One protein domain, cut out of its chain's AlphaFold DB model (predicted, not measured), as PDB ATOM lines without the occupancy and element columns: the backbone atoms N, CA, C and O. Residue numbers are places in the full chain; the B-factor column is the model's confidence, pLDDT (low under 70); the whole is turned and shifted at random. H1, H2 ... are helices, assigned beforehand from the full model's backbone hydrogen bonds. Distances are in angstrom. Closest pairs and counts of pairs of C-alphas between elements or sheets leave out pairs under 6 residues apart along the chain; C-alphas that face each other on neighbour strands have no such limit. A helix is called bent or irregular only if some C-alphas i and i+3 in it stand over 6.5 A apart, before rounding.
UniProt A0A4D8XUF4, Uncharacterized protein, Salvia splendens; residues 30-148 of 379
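Overview. This is residues 30 to 148 of the 379 residues of an uncharacterized protein of Salvia splendens (UniProt A0A4D8XUF4). Two long helices, H3 and H5, run side by side in opposite directions and make the length of the model. Near the first residues of H3 the short helix H2 packs on it and H1 sticks out to the side; near the last residues of H3 the four-residue H4 packs on it, and the loop residues 91 to 95 stick out. The printed part has 119 residues, with five named helices in the order H1, H2, H3, H4, H5 and no named strand; its class is all helix. It is extended, with a radius of gyration of the C-alphas of 21.4 A, and its C-alphas span 68 by 34 by 16 A, an outline that is only just flat.

Arrangement. H1, residues 31 to 38, touches no helix; it belongs to residues 30 to 40, which stand free. A tight link of 2 residues joins it to H2, residues 41 to 48, yet H1 and H2 are apart. After a tight link of 1 residue comes H3, residues 50 to 83, which is the hub and touches three helices. H2 touches H3 at residues 52 to 53 of H3 alone; the closest C-alphas, those of Leu 45 and Leu 53, are 6.0 A apart. These two run opposite ways at a steep tilt of 46 degrees. H4, residues 96 to 99, touches H3 at residues 78 to 82 of H3 alone, and the closest C-alphas, those of Asn 81 and Phe 99, are 5.2 A apart. H5, residues 111 to 146, touches H3 with 13 pairs of C-alphas within 8 A, the closest being those of Gly 69 and Ile 121, 6.3 A apart. H3 and H5 run opposite ways at a shallow tilt of 11 degrees. H5 is apart from H1, H2 and H4. In H1, H2 and H5 each O i to N i+4 pair is within hydrogen-bond range; in H3 27 of 30 are, and H4 is too short for such a pair.

Along the chain. H1 begins at C-alpha 31, (98.532, 69.875, 88.075). H1 is 10.7 A from first to last C-alpha, H2 10.2 A and H4 5.8 A. H3 is 48.2 A long, from C-alpha 50 at (103.574, 89.734, 72.149), and has a kink of 33 degrees near residue 73. It is only just irregular: C-alphas 75 and 78 are 6.51 A apart. H5 is 52.6 A long and ends at C-alpha 146, (113.714, 90.998, 65.817).

Size, cuts and confidence. The two C-alphas farthest apart, those of Gly 91 and Arg 148, are 69.9 A apart. The printed part has no cut. The links from H3 to H4, 12 residues, and from H4 to H5, 11 residues, are long. The mean pLDDT of the printed part is 88.4, and residues 86 to 95 are under 70.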
ATOM      1  N   PRO A  30      94.694  69.423  89.672       83.25
ATOM      2  CA  PRO A  30      95.185  70.806  89.751       83.25
ATOM      3  C   PRO A  30      96.612  70.969  89.193       83.25
ATOM      4  O   PRO A  30      97.176  72.061  89.207       83.25
ATOM      5  N   ALA A  31      97.211  69.887  88.684       86.12
ATOM      6  CA  ALA A  31      98.532  69.875  88.075       86.12
ATOM      7  C   ALA A  31      98.638  70.846  86.890       86.12
ATOM      8  O   ALA A  31      99.670  71.496  86.746       86.12
ATOM      9  N   TRP A  32      97.574  71.002  86.089       88.25
ATOM     10  CA  TRP A  32      97.581  71.943  84.962       88.25
ATOM     11  C   TRP A  32      97.686  73.403  85.425       88.25
ATOM     12  O   TRP A  32      98.342  74.196  84.758       88.25
ATOM     13  N   ILE A  33      97.109  73.752  86.585       88.44
ATOM     14  CA  ILE A  33      97.182  75.109  87.156       88.44
ATOM     15  C   ILE A  33      98.615  75.407  87.574       88.44
ATOM     16  O   ILE A  33      99.170  76.447  87.231       88.44
ATOM     17  N   ARG A  34      99.235  74.468  88.301       86.94
ATOM     18  CA  ARG A  34     100.631  74.607  88.727       86.94
ATOM     19  C   ARG A  34     101.566  74.718  87.525       86.94
ATOM     20  O   ARG A  34     102.474  75.540  87.557       86.94
ATOM     21  N   LEU A  35     101.324  73.922  86.484       88.69
ATOM     22  CA  LEU A  35     102.082  73.997  85.241       88.69
ATOM     23  C   LEU A  35     101.916  75.371  84.583       88.69
ATOM     24  O   LEU A  35     102.914  76.022  84.303       88.69
ATOM     25  N   ALA A  36     100.683  75.861  84.434       88.19
ATOM     26  CA  ALA A  36     100.406  77.167  83.835       88.19
ATOM     27  C   ALA A  36     101.064  78.332  84.596       88.19
ATOM     28  O   ALA A  36     101.554  79.270  83.975       88.19
ATOM     29  N   LEU A  37     101.124  78.265  85.931       86.75
ATOM     30  CA  LEU A  37     101.789  79.277  86.760       86.75
ATOM     31  C   LEU A  37     103.322  79.212  86.703       86.75
ATOM     32  O   LEU A  37     103.975  80.190  87.057       86.75
ATOM     33  N   SER A  38     103.896  78.078  86.292       89.44
ATOM     34  CA  SER A  38     105.351  77.914  86.172       89.44
ATOM     35  C   SER A  38     105.932  78.425  84.851       89.44
ATOM     36  O   SER A  38     107.146  78.591  84.761       89.44
ATOM     37  N   ILE A  39     105.085  78.694  83.851       91.44
ATOM     38  CA  ILE A  39     105.514  79.172  82.532       91.44
ATOM     39  C   ILE A  39     106.071  80.595  82.655       91.44
ATOM     40  O   ILE A  39     105.456  81.485  83.253       91.44
ATOM     41  N   THR A  40     107.242  80.807  82.065       92.88
ATOM     42  CA  THR A  40     107.926  82.105  82.086       92.88
ATOM     43  C   THR A  40     107.379  83.059  81.026       92.88
ATOM     44  O   THR A  40     106.807  82.653  80.019       92.88
ATOM     45  N   GLU A  41     107.542  84.366  81.244       91.75
ATOM     46  CA  GLU A  41     107.049  85.372  80.293       91.75
ATOM     47  C   GLU A  41     107.767  85.328  78.943       91.75
ATOM     48  O   GLU A  41     107.162  85.669  77.929       91.75
ATOM     49  N   ASP A  42     109.030  84.910  78.932       91.31
ATOM     50  CA  ASP A  42     109.828  84.820  77.711       91.31
ATOM     51  C   ASP A  42     109.416  83.591  76.886       91.31
ATOM     52  O   ASP A  42     109.224  83.699  75.681       91.31
ATOM     53  N   GLU A  43     109.106  82.470  77.543       93.19
ATOM     54  CA  GLU A  43     108.518  81.298  76.881       93.19
ATOM     55  C   GLU A  43     107.153  81.620  76.246       93.19
ATOM     56  O   GLU A  43     106.867  81.185  75.131       93.19
ATOM     57  N   ILE A  44     106.321  82.432  76.912       93.56
ATOM     58  CA  ILE A  44     105.042  82.907  76.351       93.56
ATOM     59  C   ILE A  44     105.282  83.807  75.136       93.56
ATOM     60  O   ILE A  44     104.559  83.699  74.147       93.56
ATOM     61  N   LEU A  45     106.277  84.696  75.205       92.50
ATOM     62  CA  LEU A  45     106.605  85.601  74.107       92.50
ATOM     63  C   LEU A  45     107.030  84.827  72.854       92.50
ATOM     64  O   LEU A  45     106.532  85.124  71.770       92.50
ATOM     65  N   ASP A  46     107.887  83.821  73.021       91.38
ATOM     66  CA  ASP A  46     108.439  83.033  71.916       91.38
ATOM     67  C   ASP A  46     107.407  82.076  71.298       91.38
ATOM     68  O   ASP A  46     107.416  81.844  70.089       91.38
ATOM     69  N   THR A  47     106.500  81.522  72.109       92.62
ATOM     70  CA  THR A  47     105.509  80.533  71.644       92.62
ATOM     71  C   THR A  47     104.204  81.152  71.149       92.62
ATOM     72  O   THR A  47     103.653  80.696  70.146       92.62
ATOM     73  N   CYS A  48     103.693  82.172  71.842       91.19
ATOM     74  CA  CYS A  48     102.360  82.737  71.612       91.19
ATOM     75  C   CYS A  48     102.384  84.164  71.044       91.19
ATOM     76  O   CYS A  48     101.363  84.633  70.541       91.19
ATOM     77  N   GLY A  49     103.520  84.859  71.123       91.56
ATOM     78  CA  GLY A  49     103.676  86.227  70.639       91.56
ATOM     79  C   GLY A  49     103.354  87.315  71.670       91.56
ATOM     80  O   GLY A  49     102.886  87.074  72.787       91.56
ATOM     81  N   LEU A  50     103.629  88.560  71.272       92.50
ATOM     82  CA  LEU A  50     103.574  89.734  72.149       92.50
ATOM     83  C   LEU A  50     102.150  90.071  72.618       92.50
ATOM     84  O   LEU A  50     101.963  90.423  73.782       92.50
ATOM     85  N   ASP A  51     101.147  89.934  71.751       92.50
ATOM     86  CA  ASP A  51      99.763  90.311  72.071       92.50
ATOM     87  C   ASP A  51      99.171  89.433  73.183       92.50
ATOM     88  O   ASP A  51      98.541  89.930  74.119       92.50
ATOM     89  N   VAL A  52      99.444  88.124  73.137       94.38
ATOM     90  CA  VAL A  52      99.027  87.174  74.181       94.38
ATOM     91  C   VAL A  52      99.738  87.474  75.498       94.38
ATOM     92  O   VAL A  52      99.109  87.455  76.560       94.38
ATOM     93  N   LEU A  53     101.031  87.806  75.445       94.69
ATOM     94  CA  LEU A  53     101.777  88.204  76.635       94.69
ATOM     95  C   LEU A  53     101.167  89.453  77.292       94.69
ATOM     96  O   LEU A  53     100.993  89.470  78.512       94.69
ATOM     97  N   ILE A  54     100.810  90.477  76.505       95.00
ATOM     98  CA  ILE A  54     100.156  91.697  77.009       95.00
ATOM     99  C   ILE A  54      98.818  91.349  77.673       95.00
ATOM    100  O   ILE A  54      98.530  91.834  78.769       95.00
ATOM    101  N   PHE A  55      98.028  90.465  77.062       95.31
ATOM    102  CA  PHE A  55      96.754  90.017  77.623       95.31
ATOM    103  C   PHE A  55      96.922  89.294  78.971       95.31
ATOM    104  O   PHE A  55      96.202  89.583  79.926       95.31
ATOM    105  N   ILE A  56      97.909  88.404  79.103       93.62
ATOM    106  CA  ILE A  56      98.202  87.719  80.374       93.62
ATOM    107  C   ILE A  56      98.699  88.714  81.431       93.62
ATOM    108  O   ILE A  56      98.291  88.650  82.595       93.62
ATOM    109  N   ARG A  57      99.555  89.663  81.040       94.25
ATOM    110  CA  ARG A  57     100.046  90.716  81.935       94.25
ATOM    111  C   ARG A  57      98.931  91.623  82.442       94.25
ATOM    112  O   ARG A  57      98.970  91.982  83.615       94.25
ATOM    113  N   LEU A  58      97.901  91.905  81.640       95.25
ATOM    114  CA  LEU A  58      96.712  92.640  82.091       95.25
ATOM    115  C   LEU A  58      96.027  91.945  83.281       95.25
ATOM    116  O   LEU A  58      95.643  92.610  84.244       95.25
ATOM    117  N   PHE A  59      95.926  90.611  83.270       94.44
ATOM    118  CA  PHE A  59      95.389  89.867  84.415       94.44
ATOM    119  C   PHE A  59      96.320  89.892  85.624       94.44
ATOM    120  O   PHE A  59      95.845  90.099  86.739       94.44
ATOM    121  N   LYS A  60      97.635  89.725  85.431       93.31
ATOM    122  CA  LYS A  60      98.610  89.834  86.533       93.31
ATOM    123  C   LYS A  60      98.562  91.222  87.182       93.31
ATOM    124  O   LYS A  60      98.543  91.323  88.408       93.31
ATOM    125  N   PHE A  61      98.478  92.273  86.365       95.75
ATOM    126  CA  PHE A  61      98.273  93.652  86.799       95.75
ATOM    127  C   PHE A  61      96.981  93.790  87.612       95.75
ATOM    128  O   PHE A  61      97.021  94.288  88.736       95.75
ATOM    129  N   GLY A  62      95.857  93.286  87.089       96.31
ATOM    130  CA  GLY A  62      94.562  93.326  87.768       96.31
ATOM    131  C   GLY A  62      94.571  92.601  89.115       96.31
ATOM    132  O   GLY A  62      94.100  93.155  90.104       96.31
ATOM    133  N   ILE A  63      95.162  91.403  89.185       96.00
ATOM    134  CA  ILE A  63      95.295  90.631  90.429       96.00
ATOM    135  C   ILE A  63      96.124  91.405  91.456       96.00
ATOM    136  O   ILE A  63      95.710  91.510  92.605       96.00
ATOM    137  N   ASN A  64      97.262  91.975  91.055       96.19
ATOM    138  CA  ASN A  64      98.121  92.734  91.962       96.19
ATOM    139  C   ASN A  64      97.423  94.002  92.490       96.19
ATOM    140  O   ASN A  64      97.370  94.236  93.698       96.19
ATOM    141  N   PHE A  65      96.812  94.779  91.591       97.38
ATOM    142  CA  PHE A  65      96.073  95.987  91.947       97.38
ATOM    143  C   PHE A  65      94.907  95.688  92.900       97.38
ATOM    144  O   PHE A  65      94.770  96.330  93.945       97.38
ATOM    145  N   LEU A  66      94.101  94.670  92.584       97.06
ATOM    146  CA  LEU A  66      92.969  94.264  93.414       97.06
ATOM    147  C   LEU A  66      93.408  93.641  94.740       97.06
ATOM    148  O   LEU A  66      92.715  93.837  95.733       97.06
ATOM    149  N   LEU A  67      94.539  92.930  94.794       97.50
ATOM    150  CA  LEU A  67      95.060  92.355  96.034       97.50
ATOM    151  C   LEU A  67      95.408  93.458  97.037       97.50
ATOM    152  O   LEU A  67      94.919  93.430  98.164       97.50
ATOM    153  N   VAL A  68      96.185  94.463  96.626       96.81
ATOM    154  CA  VAL A  68      96.540  95.591  97.503       96.81
ATOM    155  C   VAL A  68      95.304  96.402  97.886       96.81
ATOM    156  O   VAL A  68      95.120  96.708  99.064       96.81
ATOM    157  N   GLY A  69      94.412  96.683  96.931       96.56
ATOM    158  CA  GLY A  69      93.139  97.349  97.218       96.56
ATOM    159  C   GLY A  69      92.277  96.573  98.219       96.56
ATOM    160  O   GLY A  69      91.695  97.167  99.125       96.56
ATOM    161  N   SER A  70      92.255  95.241  98.117       96.38
ATOM    162  CA  SER A  70      91.526  94.365  99.041       96.38
ATOM    163  C   SER A  70      92.156  94.338 100.430       96.38
ATOM    164  O   SER A  70      91.423  94.343 101.412       96.38
ATOM    165  N   LEU A  71      93.489  94.356 100.539       97.12
ATOM    166  CA  LEU A  71      94.180  94.446 101.830       97.12
ATOM    167  C   LEU A  71      93.868  95.775 102.530       97.12
ATOM    168  O   LEU A  71      93.500  95.774 103.701       97.12
ATOM    169  N   VAL A  72      93.936  96.899 101.812       96.50
ATOM    170  CA  VAL A  72      93.547  98.211 102.360       96.50
ATOM    171  C   VAL A  72      92.066  98.216 102.751       96.50
ATOM    172  O   VAL A  72      91.709  98.676 103.834       96.50
ATOM    173  N   GLY A  73      91.197  97.654 101.909       94.50
ATOM    174  CA  GLY A  73      89.775  97.516 102.207       94.50
ATOM    175  C   GLY A  73      89.514  96.713 103.483       94.50
ATOM    176  O   GLY A  73      88.804  97.184 104.366       94.50
ATOM    177  N   LEU A  74      90.124  95.533 103.604       94.81
ATOM    178  CA  LEU A  74      89.905  94.599 104.706       94.81
ATOM    179  C   LEU A  74      90.501  95.086 106.030       94.81
ATOM    180  O   LEU A  74      89.864  94.937 107.069       94.81
ATOM    181  N   PHE A  75      91.712  95.647 106.007       95.12
ATOM    182  CA  PHE A  75      92.442  96.002 107.227       95.12
ATOM    183  C   PHE A  75      92.255  97.457 107.665       95.12
ATOM    184  O   PHE A  75      92.498  97.760 108.830       95.12
ATOM    185  N   VAL A  76      91.818  98.353 106.772       94.12
ATOM    186  CA  VAL A  76      91.629  99.779 107.090       94.12
ATOM    187  C   VAL A  76      90.159 100.170 106.997       94.12
ATOM    188  O   VAL A  76      89.569 100.581 107.993       94.12
ATOM    189  N   LEU A  77      89.537 100.016 105.824       92.75
ATOM    190  CA  LEU A  77      88.193 100.558 105.591       92.75
ATOM    191  C   LEU A  77      87.101  99.789 106.343       92.75
ATOM    192  O   LEU A  77      86.221 100.409 106.932       92.75
ATOM    193  N   VAL A  78      87.153  98.454 106.357       91.44
ATOM    194  CA  VAL A  78      86.144  97.618 107.028       91.44
ATOM    195  C   VAL A  78      86.099  97.876 108.546       91.44
ATOM    196  O   VAL A  78      85.004  98.146 109.047       91.44
ATOM    197  N   PRO A  79      87.228  97.871 109.288       90.81
ATOM    198  CA  PRO A  79      87.223  98.201 110.712       90.81
ATOM    199  C   PRO A  79      86.718  99.618 110.997       90.81
ATOM    200  O   PRO A  79      85.905  99.795 111.899       90.81
ATOM    201  N   ILE A  80      87.145 100.618 110.215       90.38
ATOM    202  CA  ILE A  80      86.721 102.015 110.408       90.38
ATOM    203  C   ILE A  80      85.215 102.167 110.193       90.38
ATOM    204  O   ILE A  80      84.539 102.787 111.019       90.38
ATOM    205  N   ASN A  81      84.679 101.565 109.129       89.69
ATOM    206  CA  ASN A  81      83.249 101.603 108.840       89.69
ATOM    207  C   ASN A  81      82.431 100.968 109.965       89.69
ATOM    208  O   ASN A  81      81.390 101.504 110.332       89.69
ATOM    209  N   TYR A  82      82.903  99.855 110.532       86.56
ATOM    210  CA  TYR A  82      82.200  99.168 111.611       86.56
ATOM    211  C   TYR A  82      82.264  99.941 112.939       86.56
ATOM    212  O   TYR A  82      81.237 100.123 113.590       86.56
ATOM    213  N   LEU A  83      83.447 100.436 113.322       84.94
ATOM    214  CA  LEU A  83      83.684 101.100 114.613       84.94
ATOM    215  C   LEU A  83      83.047 102.491 114.720       84.94
ATOM    216  O   LEU A  83      82.670 102.907 115.810       84.94
ATOM    217  N   THR A  84      82.922 103.209 113.603       80.25
ATOM    218  CA  THR A  84      82.375 104.583 113.576       80.25
ATOM    219  C   THR A  84      80.838 104.600 113.533       80.25
ATOM    220  O   THR A  84      80.215 105.662 113.565       80.25
ATOM    221  N   GLY A  85      80.211 103.424 113.443       72.56
ATOM    222  CA  GLY A  85      78.766 103.272 113.381       72.56
ATOM    223  C   GLY A  85      78.066 103.626 114.683       72.56
ATOM    224  O   GLY A  85      78.356 103.062 115.731       72.56
ATOM    225  N   ASP A  86      77.052 104.482 114.601       65.44
ATOM    226  CA  ASP A  86      76.309 105.013 115.754       65.44
ATOM    227  C   ASP A  86      75.343 103.989 116.408       65.44
ATOM    228  O   ASP A  86      74.384 104.368 117.077       65.44
ATOM    229  N   GLY A  87      75.499 102.684 116.139       60.00
ATOM    230  CA  GLY A  87      74.647 101.586 116.636       60.00
ATOM    231  C   GLY A  87      73.176 101.610 116.175       60.00
ATOM    232  O   GLY A  87      72.480 100.603 116.260       60.00
ATOM    233  N   LYS A  88      72.688 102.728 115.620       55.69
ATOM    234  CA  LYS A  88      71.282 102.962 115.238       55.69
ATOM    235  C   LYS A  88      70.788 102.102 114.071       55.69
ATOM    236  O   LYS A  88      69.583 101.930 113.923       55.69
ATOM    237  N   GLN A  89      71.688 101.543 113.258       53.59
ATOM    238  CA  GLN A  89      71.339 100.604 112.179       53.59
ATOM    239  C   GLN A  89      71.447  99.124 112.590       53.59
ATOM    240  O   GLN A  89      71.074  98.250 111.810       53.59
ATOM    241  N   ALA A  90      71.862  98.822 113.828       48.50
ATOM    242  CA  ALA A  90      71.991  97.451 114.337       48.50
ATOM    243  C   ALA A  90      70.643  96.710 114.504       48.50
ATOM    244  O   ALA A  90      70.625  95.510 114.763       48.50
ATOM    245  N   GLY A  91      69.507  97.396 114.320       47.78
ATOM    246  CA  GLY A  91      68.167  96.796 114.342       47.78
ATOM    247  C   GLY A  91      67.785  95.997 113.085       47.78
ATOM    248  O   GLY A  91      66.747  95.342 113.087       47.78
ATOM    249  N   HIS A  92      68.583  96.032 112.010       52.12
ATOM    250  CA  HIS A  92      68.461  95.113 110.865       52.12
ATOM    251  C   HIS A  92      69.650  94.146 110.891       52.12
ATOM    252  O   HIS A  92      70.698  94.400 110.301       52.12
ATOM    253  N   SER A  93      69.482  93.049 111.624       47.94
ATOM    254  CA  SER A  93      70.528  92.188 112.191       47.94
ATOM    255  C   SER A  93      71.515  91.507 111.227       47.94
ATOM    256  O   SER A  93      72.390  90.799 111.703       47.94
ATOM    257  N   HIS A  94      71.467  91.734 109.910       55.47
ATOM    258  CA  HIS A  94      72.424  91.144 108.958       55.47
ATOM    259  C   HIS A  94      72.709  92.017 107.717       55.47
ATOM    260  O   HIS A  94      72.972  91.482 106.640       55.47
ATOM    261  N   SER A  95      72.650  93.353 107.809       69.31
ATOM    262  CA  SER A  95      72.954  94.189 106.635       69.31
ATOM    263  C   SER A  95      74.458  94.413 106.443       69.31
ATOM    264  O   SER A  95      75.145  94.906 107.339       69.31
ATOM    265  N   LEU A  96      74.958  94.132 105.233       77.06
ATOM    266  CA  LEU A  96      76.316  94.484 104.789       77.06
ATOM    267  C   LEU A  96      76.586  96.000 104.854       77.06
ATOM    268  O   LEU A  96      77.744  96.410 104.827       77.06
ATOM    269  N   ASP A  97      75.538  96.818 104.989       78.31
ATOM    270  CA  ASP A  97      75.614  98.278 105.110       78.31
ATOM    271  C   ASP A  97      76.502  98.734 106.285       78.31
ATOM    272  O   ASP A  97      77.153  99.776 106.181       78.31
ATOM    273  N   ALA A  98      76.603  97.933 107.356       80.56
ATOM    274  CA  ALA A  98      77.448  98.216 108.522       80.56
ATOM    275  C   ALA A  98      78.953  98.283 108.193       80.56
ATOM    276  O   ALA A  98      79.714  98.945 108.894       80.56
ATOM    277  N   PHE A  99      79.389  97.625 107.114       85.81
ATOM    278  CA  PHE A  99      80.788  97.615 106.670       85.81
ATOM    279  C   PHE A  99      81.078  98.645 105.578       85.81
ATOM    280  O   PHE A  99      82.162  98.629 104.991       85.81
ATOM    281  N   THR A 100      80.130  99.532 105.279       87.38
ATOM    282  CA  THR A 100      80.259 100.525 104.210       87.38
ATOM    283  C   THR A 100      80.231 101.952 104.750       87.38
ATOM    284  O   THR A 100      79.901 102.201 105.909       87.38
ATOM    285  N   ILE A 101      80.527 102.909 103.867       86.75
ATOM    286  CA  ILE A 101      80.520 104.346 104.166       86.75
ATOM    287  C   ILE A 101      79.167 104.852 104.703       86.75
ATOM    288  O   ILE A 101      79.118 105.894 105.347       86.75
ATOM    289  N   THR A 102      78.063 104.124 104.482       85.06
ATOM    290  CA  THR A 102      76.734 104.510 104.983       85.06
ATOM    291  C   THR A 102      76.599 104.422 106.500       85.06
ATOM    292  O   THR A 102      75.668 105.009 107.047       85.06
ATOM    293  N   ASN A 103      77.494 103.690 107.174       86.00
ATOM    294  CA  ASN A 103      77.504 103.580 108.631       86.00
ATOM    295  C   ASN A 103      78.173 104.791 109.313       86.00
ATOM    296  O   ASN A 103      78.004 104.994 110.511       86.00
ATOM    297  N   ILE A 104      78.910 105.620 108.565       85.69
ATOM    298  CA  ILE A 104      79.635 106.775 109.111       85.69
ATOM    299  C   ILE A 104      78.674 107.946 109.360       85.69
ATOM    300  O   ILE A 104      77.846 108.297 108.516       85.69
ATOM    301  N   THR A 105      78.799 108.584 110.526       82.69
ATOM    302  CA  THR A 105      77.999 109.756 110.906       82.69
ATOM    303  C   THR A 105      78.302 110.972 110.020       82.69
ATOM    304  O   THR A 105      79.435 111.224 109.609       82.69
ATOM    305  N   LYS A 106      77.273 111.762 109.692       81.69
ATOM    306  CA  LYS A 106      77.443 112.982 108.883       81.69
ATOM    307  C   LYS A 106      78.223 114.034 109.682       81.69
ATOM    308  O   LYS A 106      77.865 114.302 110.822       81.69
ATOM    309  N   GLY A 107      79.241 114.645 109.070       79.94
ATOM    310  CA  GLY A 107      80.122 115.626 109.729       79.94
ATOM    311  C   GLY A 107      81.318 115.012 110.468       79.94
ATOM    312  O   GLY A 107      82.010 115.711 111.193       79.94
ATOM    313  N   SER A 108      81.541 113.713 110.285       84.50
ATOM    314  CA  SER A 108      82.643 112.954 110.867       84.50
ATOM    315  C   SER A 108      83.962 113.147 110.110       84.50
ATOM    316  O   SER A 108      83.999 113.025 108.882       84.50
ATOM    317  N   ASP A 109      85.060 113.345 110.842       87.06
ATOM    318  CA  ASP A 109      86.413 113.453 110.272       87.06
ATOM    319  C   ASP A 109      86.934 112.123 109.699       87.06
ATOM    320  O   ASP A 109      87.873 112.105 108.904       87.06
ATOM    321  N   TRP A 110      86.293 110.995 110.030       87.56
ATOM    322  CA  TRP A 110      86.686 109.658 109.570       87.56
ATOM    323  C   TRP A 110      86.609 109.499 108.039       87.56
ATOM    324  O   TRP A 110      87.318 108.672 107.463       87.56
ATOM    325  N   LEU A 111      85.828 110.341 107.350       89.81
ATOM    326  CA  LEU A 111      85.769 110.378 105.884       89.81
ATOM    327  C   LEU A 111      87.123 110.758 105.248       89.81
ATOM    328  O   LEU A 111      87.420 110.334 104.128       89.81
ATOM    329  N   TRP A 112      87.977 111.503 105.958       92.38
ATOM    330  CA  TRP A 112      89.328 111.818 105.483       92.38
ATOM    331  C   TRP A 112      90.203 110.577 105.341       92.38
ATOM    332  O   TRP A 112      91.051 110.539 104.450       92.38
ATOM    333  N   VAL A 113      89.961 109.528 106.135       92.94
ATOM    334  CA  VAL A 113      90.675 108.257 105.977       92.94
ATOM    335  C   VAL A 113      90.283 107.577 104.664       92.94
ATOM    336  O   VAL A 113      91.156 107.111 103.937       92.94
ATOM    337  N   HIS A 114      89.000 107.606 104.283       92.56
ATOM    338  CA  HIS A 114      88.565 107.127 102.964       92.56
ATOM    339  C   HIS A 114      89.218 107.913 101.830       92.56
ATOM    340  O   HIS A 114      89.668 107.321 100.850       92.56
ATOM    341  N   CYS A 115      89.291 109.237 101.976       94.69
ATOM    342  CA  CYS A 115      89.954 110.121 101.024       94.69
ATOM    343  C   CYS A 115      91.445 109.763 100.882       94.69
ATOM    344  O   CYS A 115      91.935 109.564  99.770       94.69
ATOM    345  N   ALA A 116      92.152 109.576 101.999       96.06
ATOM    346  CA  ALA A 116      93.552 109.160 102.010       96.06
ATOM    347  C   ALA A 116      93.757 107.776 101.366       96.06
ATOM    348  O   ALA A 116      94.643 107.615 100.527       96.06
ATOM    349  N   CYS A 117      92.912 106.790 101.689       95.75
ATOM    350  CA  CYS A 117      92.947 105.468 101.061       95.75
ATOM    351  C   CYS A 117      92.683 105.536  99.550       95.75
ATOM    352  O   CYS A 117      93.347 104.837  98.787       95.75
ATOM    353  N   LEU A 118      91.756 106.390  99.103       96.06
ATOM    354  CA  LEU A 118      91.494 106.621  97.682       96.06
ATOM    355  C   LEU A 118      92.731 107.183  96.975       96.06
ATOM    356  O   LEU A 118      93.112 106.659  95.928       96.06
ATOM    357  N   TYR A 119      93.379 108.207  97.541       97.38
ATOM    358  CA  TYR A 119      94.622 108.754  96.989       97.38
ATOM    359  C   TYR A 119      95.733 107.704  96.944       97.38
ATOM    360  O   TYR A 119      96.402 107.575  95.920       97.38
ATOM    361  N   PHE A 120      95.889 106.912  98.007       97.81
ATOM    362  CA  PHE A 120      96.871 105.834  98.063       97.81
ATOM    363  C   PHE A 120      96.640 104.785  96.966       97.81
ATOM    364  O   PHE A 120      97.551 104.507  96.188       97.81
ATOM    365  N   ILE A 121      95.421 104.243  96.855       97.00
ATOM    366  CA  ILE A 121      95.079 103.233  95.838       97.00
ATOM    367  C   ILE A 121      95.230 103.818  94.427       97.00
ATOM    368  O   ILE A 121      95.741 103.140  93.536       97.00
ATOM    369  N   SER A 122      94.846 105.081  94.219       97.69
ATOM    370  CA  SER A 122      94.964 105.754  92.917       97.69
ATOM    371  C   SER A 122      96.425 105.956  92.510       97.69
ATOM    372  O   SER A 122      96.805 105.610  91.391       97.69
ATOM    373  N   PHE A 123      97.267 106.456  93.420       98.12
ATOM    374  CA  PHE A 123      98.699 106.629  93.168       98.12
ATOM    375  C   PHE A 123      99.395 105.283  92.942       98.12
ATOM    376  O   PHE A 123     100.203 105.151  92.026       98.12
ATOM    377  N   TYR A 124      99.033 104.261  93.717       97.81
ATOM    378  CA  TYR A 124      99.526 102.901  93.522       97.81
ATOM    379  C   TYR A 124      99.132 102.332  92.151       97.81
ATOM    380  O   TYR A 124      99.966 101.742  91.464       97.81
ATOM    381  N   GLY A 125      97.888 102.559  91.716       97.56
ATOM    382  CA  GLY A 125      97.416 102.187  90.383       97.56
ATOM    383  C   GLY A 125      98.202 102.878  89.268       97.56
ATOM    384  O   GLY A 125      98.639 102.212  88.333       97.56
ATOM    385  N   LEU A 126      98.450 104.186  89.393       97.75
ATOM    386  CA  LEU A 126      99.275 104.947  88.446       97.75
ATOM    387  C   LEU A 126     100.727 104.456  88.417       97.75
ATOM    388  O   LEU A 126     101.294 104.289  87.339       97.75
ATOM    389  N   TYR A 127     101.315 104.176  89.583       97.50
ATOM    390  CA  TYR A 127     102.657 103.606  89.693       97.50
ATOM    391  C   TYR A 127     102.754 102.249  88.984       97.50
ATOM    392  O   TYR A 127     103.656 102.041  88.171       97.50
ATOM    393  N   LEU A 128     101.815 101.334  89.254       97.38
ATOM    394  CA  LEU A 128     101.772 100.031  88.591       97.38
ATOM    395  C   LEU A 128     101.571 100.173  87.079       97.38
ATOM    396  O   LEU A 128     102.227  99.466  86.317       97.38
ATOM    397  N   LEU A 129     100.697 101.085  86.643       97.06
ATOM    398  CA  LEU A 129     100.431 101.320  85.226       97.06
ATOM    399  C   LEU A 129     101.684 101.827  84.511       97.06
ATOM    400  O   LEU A 129     102.029 101.316  83.450       97.06
ATOM    401  N   HIS A 130     102.392 102.788  85.109       97.25
ATOM    402  CA  HIS A 130     103.642 103.303  84.561       97.25
ATOM    403  C   HIS A 130     104.716 102.207  84.488       97.25
ATOM    404  O   HIS A 130     105.352 102.032  83.452       97.25
ATOM    405  N   LYS A 131     104.856 101.403  85.550       96.44
ATOM    406  CA  LYS A 131     105.784 100.267  85.584       96.44
ATOM    407  C   LYS A 131     105.495  99.240  84.482       96.44
ATOM    408  O   LYS A 131     106.424  98.787  83.815       96.44
ATOM    409  N   GLU A 132     104.233  98.856  84.293       95.75
ATOM    410  CA  GLU A 132     103.850  97.910  83.237       95.75
ATOM    411  C   GLU A 132     104.016  98.512  81.841       95.75
ATOM    412  O   GLU A 132     104.475  97.820  80.933       95.75
ATOM    413  N   TYR A 133     103.706  99.799  81.672       95.94
ATOM    414  CA  TYR A 133     103.884 100.504  80.408       95.94
ATOM    415  C   TYR A 133     105.347 100.485  79.951       95.94
ATOM    416  O   TYR A 133     105.622 100.064  78.828       95.94
ATOM    417  N   GLU A 134     106.287 100.847  80.829       96.19
ATOM    418  CA  GLU A 134     107.725 100.801  80.530       96.19
ATOM    419  C   GLU A 134     108.193  99.376  80.191       96.19
ATOM    420  O   GLU A 134     108.915  99.154  79.217       96.19
ATOM    421  N   ALA A 135     107.726  98.372  80.939       93.62
ATOM    422  CA  ALA A 135     108.084  96.979  80.681       93.62
ATOM    423  C   ALA A 135     107.570  96.473  79.315       93.62
ATOM    424  O   ALA A 135     108.292  95.770  78.601       93.62
ATOM    425  N   ILE A 136     106.340  96.837  78.934       94.50
ATOM    426  CA  ILE A 136     105.761  96.501  77.624       94.50
ATOM    427  C   ILE A 136     106.477  97.266  76.509       94.50
ATOM    428  O   ILE A 136     106.742  96.689  75.454       94.50
ATOM    429  N   LEU A 137     106.825  98.536  76.734       95.38
ATOM    430  CA  LEU A 137     107.536  99.364  75.763       95.38
ATOM    431  C   LEU A 137     108.877  98.732  75.375       95.38
ATOM    432  O   LEU A 137     109.154  98.576  74.184       95.38
ATOM    433  N   VAL A 138     109.671  98.296  76.358       94.31
ATOM    434  CA  VAL A 138     110.960  97.627  76.115       94.31
ATOM    435  C   VAL A 138     110.773  96.340  75.307       94.31
ATOM    436  O   VAL A 138     111.435  96.167  74.281       94.31
ATOM    437  N   LYS A 139     109.834  95.466  75.704       92.56
ATOM    438  CA  LYS A 139     109.548  94.215  74.974       92.56
ATOM    439  C   LYS A 139     109.059  94.488  73.545       92.56
ATOM    440  O   LYS A 139     109.480  93.813  72.610       92.56
ATOM    441  N   ARG A 140     108.232  95.519  73.344       93.56
ATOM    442  CA  ARG A 140     107.752  95.926  72.015       93.56
ATOM    443  C   ARG A 140     108.889  96.425  71.123       93.56
ATOM    444  O   ARG A 140     108.953  96.037  69.960       93.56
ATOM    445  N   ILE A 141     109.790  97.252  71.651       92.50
ATOM    446  CA  ILE A 141     110.959  97.744  70.904       92.50
ATOM    447  C   ILE A 141     111.884  96.579  70.523       92.50
ATOM    448  O   ILE A 141     112.343  96.510  69.383       92.50
ATOM    449  N   GLN A 142     112.129  95.639  71.441       91.50
ATOM    450  CA  GLN A 142     112.907  94.427  71.160       91.50
ATOM    451  C   GLN A 142     112.260  93.586  70.052       91.50
ATOM    452  O   GLN A 142     112.935  93.223  69.089       91.50
ATOM    453  N   GLN A 143     110.945  93.361  70.120       88.38
ATOM    454  CA  GLN A 143     110.218  92.598  69.104       88.38
ATOM    455  C   GLN A 143     110.284  93.258  67.720       88.38
ATOM    456  O   GLN A 143     110.501  92.581  66.717       88.38
ATOM    457  N   LEU A 144     110.160  94.588  67.648       87.62
ATOM    458  CA  LEU A 144     110.289  95.333  66.390       87.62
ATOM    459  C   LEU A 144     111.695  95.225  65.780       87.62
ATOM    460  O   LEU A 144     111.833  95.246  64.554       87.62
ATOM    461  N   HIS A 145     112.735  95.094  66.609       86.56
ATOM    462  CA  HIS A 145     114.091  94.830  66.132       86.56
ATOM    463  C   HIS A 145     114.262  93.403  65.597       86.56
ATOM    464  O   HIS A 145     114.941  93.234  64.583       86.56
ATOM    465  N   LEU A 146     113.644  92.403  66.236       86.19
ATOM    466  CA  LEU A 146     113.714  90.998  65.817       86.19
ATOM    467  C   LEU A 146     112.921  90.735  64.526       86.19
ATOM    468  O   LEU A 146     113.435  90.109  63.601       86.19
ATOM    469  N   MET A 147     111.714  91.294  64.402       81.81
ATOM    470  CA  MET A 147     110.804  91.097  63.259       81.81
ATOM    471  C   MET A 147     111.159  91.959  62.030       81.81
ATOM    472  O   MET A 147     110.289  92.413  61.290       81.81
ATOM    473  N   ARG A 148     112.450  92.224  61.798       73.88
ATOM    474  CA  ARG A 148     112.948  93.203  60.810       73.88
ATOM    475  C   ARG A 148     112.584  92.895  59.350       73.88
ATOM    476  O   ARG A 148     112.650  93.798  58.517       73.88
TER     477      ARG A 148